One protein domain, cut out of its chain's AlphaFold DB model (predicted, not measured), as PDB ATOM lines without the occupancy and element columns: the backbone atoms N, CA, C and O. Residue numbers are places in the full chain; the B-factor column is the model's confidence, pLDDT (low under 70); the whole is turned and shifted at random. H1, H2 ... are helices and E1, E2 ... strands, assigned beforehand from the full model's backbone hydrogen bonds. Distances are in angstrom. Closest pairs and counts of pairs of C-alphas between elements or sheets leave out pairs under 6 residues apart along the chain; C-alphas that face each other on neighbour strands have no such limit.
ATOM      1  N   ILE A  79      27.900   5.093  -1.043       82.94
ATOM      2  CA  ILE A  79      28.521   5.041   0.293       82.94
ATOM      3  C   ILE A  79      27.747   5.871   1.320       82.94
ATOM      4  O   ILE A  79      27.797   5.609   2.521       82.94
ATOM      5  N   ALA A  80      26.998   6.867   0.850       86.81
ATOM      6  CA  ALA A  80      26.115   7.658   1.685       86.81
ATOM      7  C   ALA A  80      24.943   8.214   0.874       86.81
ATOM      8  O   ALA A  80      25.021   8.384  -0.341       86.81
ATOM      9  N   SER A  81      23.870   8.567   1.569       93.19
ATOM     10  CA  SER A  81      22.746   9.321   1.027       93.19
ATOM     11  C   SER A  81      22.383  10.469   1.962       93.19
ATOM     12  O   SER A  81      22.487  10.333   3.186       93.19
ATOM     13  N   ARG A  82      21.959  11.600   1.404       92.38
ATOM     14  CA  ARG A  82      21.468  12.754   2.166       92.38
ATOM     15  C   ARG A  82      20.362  13.465   1.407       92.38
ATOM     16  O   ARG A  82      20.276  13.362   0.193       92.38
ATOM     17  N   GLN A  83      19.575  14.262   2.113       92.50
ATOM     18  CA  GLN A  83      18.776  15.296   1.459       92.50
ATOM     19  C   GLN A  83      19.670  16.483   1.084       92.50
ATOM     20  O   GLN A  83      20.531  16.878   1.883       92.50
ATOM     21  N   ARG A  84      19.483  17.040  -0.117       90.44
ATOM     22  CA  ARG A  84      20.252  18.187  -0.607       90.44
ATOM     23  C   ARG A  84      20.135  19.363   0.377       90.44
ATOM     24  O   ARG A  84      19.027  19.733   0.775       90.44
ATOM     25  N   PRO A  85      21.253  20.001   0.764       82.38
ATOM     26  CA  PRO A  85      21.204  21.216   1.569       82.38
ATOM     27  C   PRO A  85      20.412  22.317   0.848       82.38
ATOM     28  O   PRO A  85      20.768  22.713  -0.256       82.38
ATOM     29  N   GLY A  86      19.335  22.801   1.468       84.19
ATOM     30  CA  GLY A  86      18.461  23.835   0.898       84.19
ATOM     31  C   GLY A  86      17.264  23.310   0.097       84.19
ATOM     32  O   GLY A  86      16.323  24.072  -0.104       84.19
ATOM     33  N   ASP A  87      17.242  22.028  -0.277       89.12
ATOM     34  CA  ASP A  87      16.082  21.386  -0.905       89.12
ATOM     35  C   ASP A  87      15.895  19.948  -0.379       89.12
ATOM     36  O   ASP A  87      16.484  19.000  -0.906       89.12
ATOM     37  N   PRO A  88      15.062  19.750   0.658       86.75
ATOM     38  CA  PRO A  88      14.874  18.440   1.270       86.75
ATOM     39  C   PRO A  88      14.122  17.441   0.379       86.75
ATOM     40  O   PRO A  88      14.050  16.259   0.725       86.75
ATOM     41  N   SER A  89      13.546  17.891  -0.742       89.62
ATOM     42  CA  SER A  89      12.845  17.018  -1.686       89.62
ATOM     43  C   SER A  89      13.804  16.227  -2.578       89.62
ATOM     44  O   SER A  89      13.446  15.152  -3.066       89.62
ATOM     45  N   VAL A  90      15.039  16.713  -2.741       93.31
ATOM     46  CA  VAL A  90      16.058  16.072  -3.569       93.31
ATOM     47  C   VAL A  90      16.940  15.180  -2.704       93.31
ATOM     48  O   VAL A  90      17.634  15.638  -1.795       93.31
ATOM     49  N   LEU A  91      16.917  13.882  -3.001       92.31
ATOM     50  CA  LEU A  91      17.852  12.917  -2.435       92.31
ATOM     51  C   LEU A  91      19.141  12.947  -3.254       92.31
ATOM     52  O   LEU A  91      19.102  12.830  -4.476       92.31
ATOM     53  N   GLU A  92      20.271  13.062  -2.575       92.75
ATOM     54  CA  GLU A  92      21.596  12.940  -3.159       92.75
ATOM     55  C   GLU A  92      22.279  11.675  -2.645       92.75
ATOM     56  O   GLU A  92      22.174  11.328  -1.462       92.75
ATOM     57  N   TYR A  93      23.014  11.012  -3.526       90.06
ATOM     58  CA  TYR A  93      23.918   9.926  -3.191       90.06
ATOM     59  C   TYR A  93      25.360  10.401  -3.305       90.06
ATOM     60  O   TYR A  93      25.712  11.180  -4.186       90.06
ATOM     61  N   LYS A  94      26.198   9.904  -2.403       83.81
ATOM     62  CA  LYS A  94      27.647   9.991  -2.521       83.81
ATOM     63  C   LYS A  94      28.143   8.662  -3.071       83.81
ATOM     64  O   LYS A  94      27.846   7.612  -2.490       83.81
ATOM     65  N   VAL A  95      28.859   8.705  -4.187       76.44
ATOM     66  CA  VAL A  95      29.331   7.522  -4.916       76.44
ATOM     67  C   VAL A  95      30.820   7.303  -4.638       76.44
ATOM     68  O   VAL A  95      31.568   8.251  -4.445       76.44
ATOM     69  N   GLN A  96      31.267   6.046  -4.589       60.38
ATOM     70  CA  GLN A  96      32.649   5.686  -4.228       60.38
ATOM     71  C   GLN A  96      33.738   6.288  -5.148       60.38
ATOM     72  O   GLN A  96      34.847   6.515  -4.681       60.38
ATOM     73  N   TRP A  97      33.444   6.546  -6.430       49.78
ATOM     74  CA  TRP A  97      34.430   7.013  -7.426       49.78
ATOM     75  C   TRP A  97      34.373   8.516  -7.717       49.78
ATOM     76  O   TRP A  97      35.391   9.106  -8.063       49.78
ATOM     77  N   GLU A  98      33.205   9.140  -7.564       52.84
ATOM     78  CA  GLU A  98      33.046  10.587  -7.663       52.84
ATOM     79  C   GLU A  98      32.779  11.109  -6.252       52.84
ATOM     80  O   GLU A  98      31.723  10.875  -5.671       52.84
ATOM     81  N   THR A  99      33.755  11.791  -5.650       53.09
ATOM     82  CA  THR A  99      33.631  12.326  -4.280       53.09
ATOM     83  C   THR A  99      32.579  13.441  -4.153       53.09
ATOM     84  O   THR A  99      32.368  13.974  -3.056       53.09
ATOM     85  N   SER A 100      31.894  13.772  -5.251       73.06
ATOM     86  CA  SER A 100      30.734  14.651  -5.346       73.06
ATOM     87  C   SER A 100      29.441  13.979  -4.864       73.06
ATOM     88  O   SER A 100      29.308  12.763  -4.751       73.06
ATOM     89  N   TRP A 101      28.467  14.825  -4.531       82.06
ATOM     90  CA  TRP A 101      27.091  14.403  -4.299       82.06
ATOM     91  C   TRP A 101      26.335  14.490  -5.620       82.06
ATOM     92  O   TRP A 101      26.278  15.560  -6.227       82.06
ATOM     93  N   GLU A 102      25.759  13.377  -6.044       85.44
ATOM     94  CA  GLU A 102      24.950  13.273  -7.254       85.44
ATOM     95  C   GLU A 102      23.476  13.125  -6.887       85.44
ATOM     96  O   GLU A 102      23.137  12.562  -5.845       85.44
ATOM     97  N   GLU A 103      22.571  13.601  -7.739       89.25
ATOM     98  CA  GLU A 103      21.145  13.381  -7.513       89.25
ATOM     99  C   GLU A 103      20.800  11.894  -7.627       89.25
ATOM    100  O   GLU A 103      21.218  11.189  -8.540       89.25
ATOM    101  N   ALA A 104      19.949  11.400  -6.734       87.00
ATOM    102  CA  ALA A 104      19.492  10.015  -6.775       87.00
ATOM    103  C   ALA A 104      18.772   9.657  -8.089       87.00
ATOM    104  O   ALA A 104      18.682   8.484  -8.439       87.00
ATOM    105  N   SER A 105      18.255  10.660  -8.805       85.25
ATOM    106  CA  SER A 105      17.629  10.532 -10.123       85.25
ATOM    107  C   SER A 105      18.632  10.224 -11.243       85.25
ATOM    108  O   SER A 105      18.243   9.598 -12.230       85.25
ATOM    109  N   THR A 106      19.897  10.644 -11.111       82.31
ATOM    110  CA  THR A 106      20.938  10.457 -12.138       82.31
ATOM    111  C   THR A 106      21.644   9.114 -12.010       82.31
ATOM    112  O   THR A 106      22.168   8.596 -12.994       82.31
ATOM    113  N   ILE A 107      21.611   8.514 -10.820       78.19
ATOM    114  CA  ILE A 107      22.230   7.218 -10.551       78.19
ATOM    115  C   ILE A 107      21.224   6.104 -10.826       78.19
ATOM    116  O   ILE A 107      20.228   5.931 -10.124       78.19
ATOM    117  N   VAL A 108      21.518   5.296 -11.840       76.94
ATOM    118  CA  VAL A 108      20.710   4.140 -12.238       76.94
ATOM    119  C   VAL A 108      21.527   2.852 -12.182       76.94
ATOM    120  O   VAL A 108      22.751   2.862 -12.297       76.94
ATOM    121  N   GLY A 109      20.843   1.719 -12.019       77.50
ATOM    122  CA  GLY A 109      21.457   0.393 -12.101       77.50
ATOM    123  C   GLY A 109      21.713  -0.294 -10.749       77.50
ATOM    124  O   GLY A 109      21.088   0.054  -9.742       77.50
ATOM    125  N   PRO A 110      22.596  -1.314 -10.725       72.00
ATOM    126  CA  PRO A 110      22.770  -2.220  -9.583       72.00
ATOM    127  C   PRO A 110      23.136  -1.530  -8.264       72.00
ATOM    128  O   PRO A 110      22.672  -1.958  -7.213       72.00
ATOM    129  N   ALA A 111      23.888  -0.427  -8.304       73.31
ATOM    130  CA  ALA A 111      24.293   0.316  -7.107       73.31
ATOM    131  C   ALA A 111      23.112   0.785  -6.246       73.31
ATOM    132  O   ALA A 111      23.174   0.717  -5.020       73.31
ATOM    133  N   VAL A 112      22.010   1.210  -6.874       85.88
ATOM    134  CA  VAL A 112      20.792   1.626  -6.157       85.88
ATOM    135  C   VAL A 112      20.107   0.430  -5.501       85.88
ATOM    136  O   VAL A 112      19.539   0.559  -4.416       85.88
ATOM    137  N   ALA A 113      20.137  -0.737  -6.151       82.69
ATOM    138  CA  ALA A 113      19.578  -1.962  -5.593       82.69
ATOM    139  C   ALA A 113      20.371  -2.412  -4.359       82.69
ATOM    140  O   ALA A 113      19.759  -2.625  -3.314       82.69
ATOM    141  N   TYR A 114      21.705  -2.435  -4.452       79.38
ATOM    142  CA  TYR A 114      22.593  -2.757  -3.329       79.38
ATOM    143  C   TYR A 114      22.449  -1.774  -2.170       79.38
ATOM    144  O   TYR A 114      22.344  -2.183  -1.020       79.38
ATOM    145  N   TRP A 115      22.352  -0.475  -2.458       89.00
ATOM    146  CA  TRP A 115      22.118   0.530  -1.422       89.00
ATOM    147  C   TRP A 115      20.813   0.287  -0.656       89.00
ATOM    148  O   TRP A 115      20.777   0.327   0.572       89.00
ATOM    149  N   LYS A 116      19.725  -0.006  -1.378       89.69
ATOM    150  CA  LYS A 116      18.429  -0.329  -0.762       89.69
ATOM    151  C   LYS A 116      18.465  -1.637   0.022       89.69
ATOM    152  O   LYS A 116      17.687  -1.781   0.959       89.69
ATOM    153  N   GLU A 117      19.283  -2.595  -0.393       84.44
ATOM    154  CA  GLU A 117      19.490  -3.858   0.313       84.44
ATOM    155  C   GLU A 117      20.246  -3.633   1.622       84.44
ATOM    156  O   GLU A 117      19.729  -4.003   2.671       84.44
ATOM    157  N   ALA A 118      21.356  -2.895   1.588       79.69
ATOM    158  CA  ALA A 118      22.119  -2.534   2.777       79.69
ATOM    159  C   ALA A 118      21.284  -1.751   3.806       79.69
ATOM    160  O   ALA A 118      21.341  -2.010   5.007       79.69
ATOM    161  N   GLN A 119      20.418  -0.839   3.346       88.56
ATOM    162  CA  GLN A 119      19.460  -0.156   4.224       88.56
ATOM    163  C   GLN A 119      18.479  -1.121   4.911       88.56
ATOM    164  O   GLN A 119      18.069  -0.866   6.041       88.56
ATOM    165  N   ARG A 120      18.079  -2.215   4.246       90.00
ATOM    166  CA  ARG A 120      17.186  -3.236   4.826       90.00
ATOM    167  C   ARG A 120      17.925  -4.208   5.739       90.00
ATOM    168  O   ARG A 120      17.324  -4.677   6.698       90.00
ATOM    169  N   ALA A 121      19.182  -4.508   5.428       84.25
ATOM    170  CA  ALA A 121      20.046  -5.400   6.196       84.25
ATOM    171  C   ALA A 121      20.597  -4.753   7.482       84.25
ATOM    172  O   ALA A 121      21.349  -5.385   8.211       84.25
ATOM    173  N   ASP A 122      20.215  -3.502   7.771       81.81
ATOM    174  CA  ASP A 122      20.812  -2.674   8.823       81.81
ATOM    175  C   ASP A 122      22.336  -2.526   8.665       81.81
ATOM    176  O   ASP A 122      23.058  -2.268   9.618       81.81
ATOM    177  N   GLU A 123      22.843  -2.598   7.437       78.56
ATOM    178  CA  GLU A 123      24.240  -2.321   7.084       78.56
ATOM    179  C   GLU A 123      24.448  -0.817   6.855       78.56
ATOM    180  O   GLU A 123      25.322  -0.401   6.109       78.56
ATOM    181  N   THR A 124      23.619   0.047   7.444       84.62
ATOM    182  CA  THR A 124      23.764   1.508   7.348       84.62
ATOM    183  C   THR A 124      23.564   2.158   8.711       84.62
ATOM    184  O   THR A 124      22.846   1.635   9.556       84.62
ATOM    185  N   PHE A 125      24.184   3.309   8.948       78.81
ATOM    186  CA  PHE A 125      23.992   4.104  10.157       78.81
ATOM    187  C   PHE A 125      23.672   5.561   9.818       78.81
ATOM    188  O   PHE A 125      23.945   6.054   8.722       78.81
ATOM    189  N   VAL A 126      23.052   6.269  10.762       87.69
ATOM    190  CA  VAL A 126      22.686   7.677  10.580       87.69
ATOM    191  C   VAL A 126      23.797   8.570  11.122       87.69
ATOM    192  O   VAL A 126      23.973   8.684  12.333       87.69
ATOM    193  N   TYR A 127      24.501   9.253  10.225       75.62
ATOM    194  CA  TYR A 127      25.474  10.287  10.562       75.62
ATOM    195  C   TYR A 127      24.795  11.661  10.614       75.62
ATOM    196  O   TYR A 127      23.946  11.990   9.783       75.62
ATOM    197  N   ARG A 128      25.163  12.494  11.588       82.62
ATOM    198  CA  ARG A 128      24.695  13.884  11.681       82.62
ATOM    199  C   ARG A 128      25.880  14.821  11.525       82.62
ATOM    200  O   ARG A 128      26.722  14.901  12.411       82.62
ATOM    201  N   ALA A 129      25.924  15.535  10.406       68.94
ATOM    202  CA  ALA A 129      26.968  16.511  10.134       68.94
ATOM    203  C   ALA A 129      26.866  17.719  11.084       68.94
ATOM    204  O   ALA A 129      25.789  18.037  11.593       68.94
ATOM    205  N   LYS A 130      27.970  18.458  11.243       54.78
ATOM    206  CA  LYS A 130      28.078  19.652  12.108       54.78
ATOM    207  C   LYS A 130      27.015  20.734  11.824       54.78
ATOM    208  O   LYS A 130      26.635  21.465  12.727       54.78
ATOM    209  N   GLY A 131      26.492  20.800  10.596       70.62
ATOM    210  CA  GLY A 131      25.391  21.692  10.196       70.62
ATOM    211  C   GLY A 131      23.974  21.144  10.435       70.62
ATOM    212  O   GLY A 131      23.022  21.681   9.882       70.62
ATOM    213  N   GLY A 132      23.815  20.039  11.171       72.12
ATOM    214  CA  GLY A 132      22.519  19.406  11.455       72.12
ATOM    215  C   GLY A 132      21.970  18.508  10.337       72.12
ATOM    216  O   GLY A 132      20.961  17.828  10.541       72.12
ATOM    217  N   ALA A 133      22.636  18.455   9.180       74.69
ATOM    218  CA  ALA A 133      22.253  17.589   8.072       74.69
ATOM    219  C   ALA A 133      22.381  16.109   8.463       74.69
ATOM    220  O   ALA A 133      23.407  15.677   8.992       74.69
ATOM    221  N   LYS A 134      21.328  15.333   8.192       83.69
ATOM    222  CA  LYS A 134      21.282  13.889   8.445       83.69
ATOM    223  C   LYS A 134      21.675  13.134   7.187       83.69
ATOM    224  O   LYS A 134      21.079  13.359   6.133       83.69
ATOM    225  N   TRP A 135      22.645  12.243   7.312       88.88
ATOM    226  CA  TRP A 135      23.083  11.343   6.254       88.88
ATOM    227  C   TRP A 135      22.812   9.906   6.690       88.88
ATOM    228  O   TRP A 135      22.970   9.569   7.862       88.88
ATOM    229  N   THR A 136      22.429   9.056   5.748       88.94
ATOM    230  CA  THR A 136      22.469   7.602   5.928       88.94
ATOM    231  C   THR A 136      23.739   7.114   5.258       88.94
ATOM    232  O   THR A 136      23.928   7.381   4.074       88.94
ATOM    233  N   VAL A 137      24.609   6.456   6.009       84.06
ATOM    234  CA  VAL A 137      25.954   6.043   5.594       84.06
ATOM    235  C   VAL A 137      26.037   4.529   5.681       84.06
ATOM    236  O   VAL A 137      25.449   3.945   6.584       84.06
ATOM    237  N   LEU A 138      26.728   3.892   4.746       78.25
ATOM    238  CA  LEU A 138      26.980   2.453   4.796       78.25
ATOM    239  C   LEU A 138      27.854   2.109   6.016       78.25
ATOM    240  O   LEU A 138      28.870   2.762   6.238       78.25
ATOM    241  N   LYS A 139      27.454   1.117   6.817       70.81
ATOM    242  CA  LYS A 139      28.336   0.417   7.757       70.81
ATOM    243  C   LYS A 139      29.283  -0.404   6.889       70.81
ATOM    244  O   LYS A 139      28.823  -1.120   6.002       70.81
TER     245      LYS A 139
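Overview. This is residues 79 to 139 of the 546 residues of an uncharacterized protein of Periconia macrospinosa (UniProt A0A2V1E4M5). A strongly twisted sheet of five antiparallel strands makes a wall, and one helix, H1, crosses over one of its faces near the end where E1 begins and E5 ends; the other face is bare. After the first three strands, H1 takes the chain from the E3 edge back toward the E4 edge, where a last hairpin, E4 and E5, completes the sheet. The printed part has 61 residues with five named strands and one named helix, in the order E1 E2 E3 H1 E4 E5, and the sheet runs E3, E2, E1, E5, E4. The class is mixed, helices and strands. The whole is compact, with a radius of gyration of the C-alphas of 11.2 A and a rounded outline of 29 by 24 by 21 A.

Along the chain. E1, residues 79 to 84, begins at C-alpha 79 (28.521, 5.041, 0.293) and is 15.6 A long. E2, residues 87 to 95, is the longest strand at 19.6 A and bends by 73 degrees at residue 90. E3 is short, residues 101 to 103. H1, residues 110 to 120, begins at C-alpha 110 (22.770, -2.220, -9.583) and is 15.5 A long. E4, residues 124 to 128, is 13.1 A long. E5, residues 134 to 138, is 13.3 A long and ends at C-alpha 138 (26.980, 2.453, 4.796).

Arrangement. E1, E2 and E3 form a meander, each strand the antiparallel neighbour of the one before. The hairpin E1 and E2 has N 82 and O 92 within hydrogen-bond range at 2.9 A. The hairpin E2 and E3 has N 93 and O 102 at 2.8 A. E1 and E5 are antiparallel at 162 degrees, with N 81 and O 136 at 2.8 A. The hairpin E4 and E5 has N 127 and O 135 at 2.8 A. The edge strands are E3 and E4, which are apart. H1 is on the sheet at a height of 9.7 A, in two layers, a helix on one face of a sheet. It only just lies over E1 and E5, with 3 of its C-alphas falling on each. On the local plane it runs across the strands, at 88 degrees to E1. The closest C-alphas of H1 and E4 are those of Ala 118 and Thr 124, 6.3 A apart. In H1 every O i to N i+4 pair is within hydrogen-bond range.

Size, cuts and confidence. The two C-alphas farthest apart are those of Gly 109 and Lys 130, at 31.6 A. The printed part has no cut and no long link. The link from E3 to H1 is short, and the other four are tight. The mean pLDDT of the printed part is 80.9, and residues 96 to 99 and 129 to 130 are under 70.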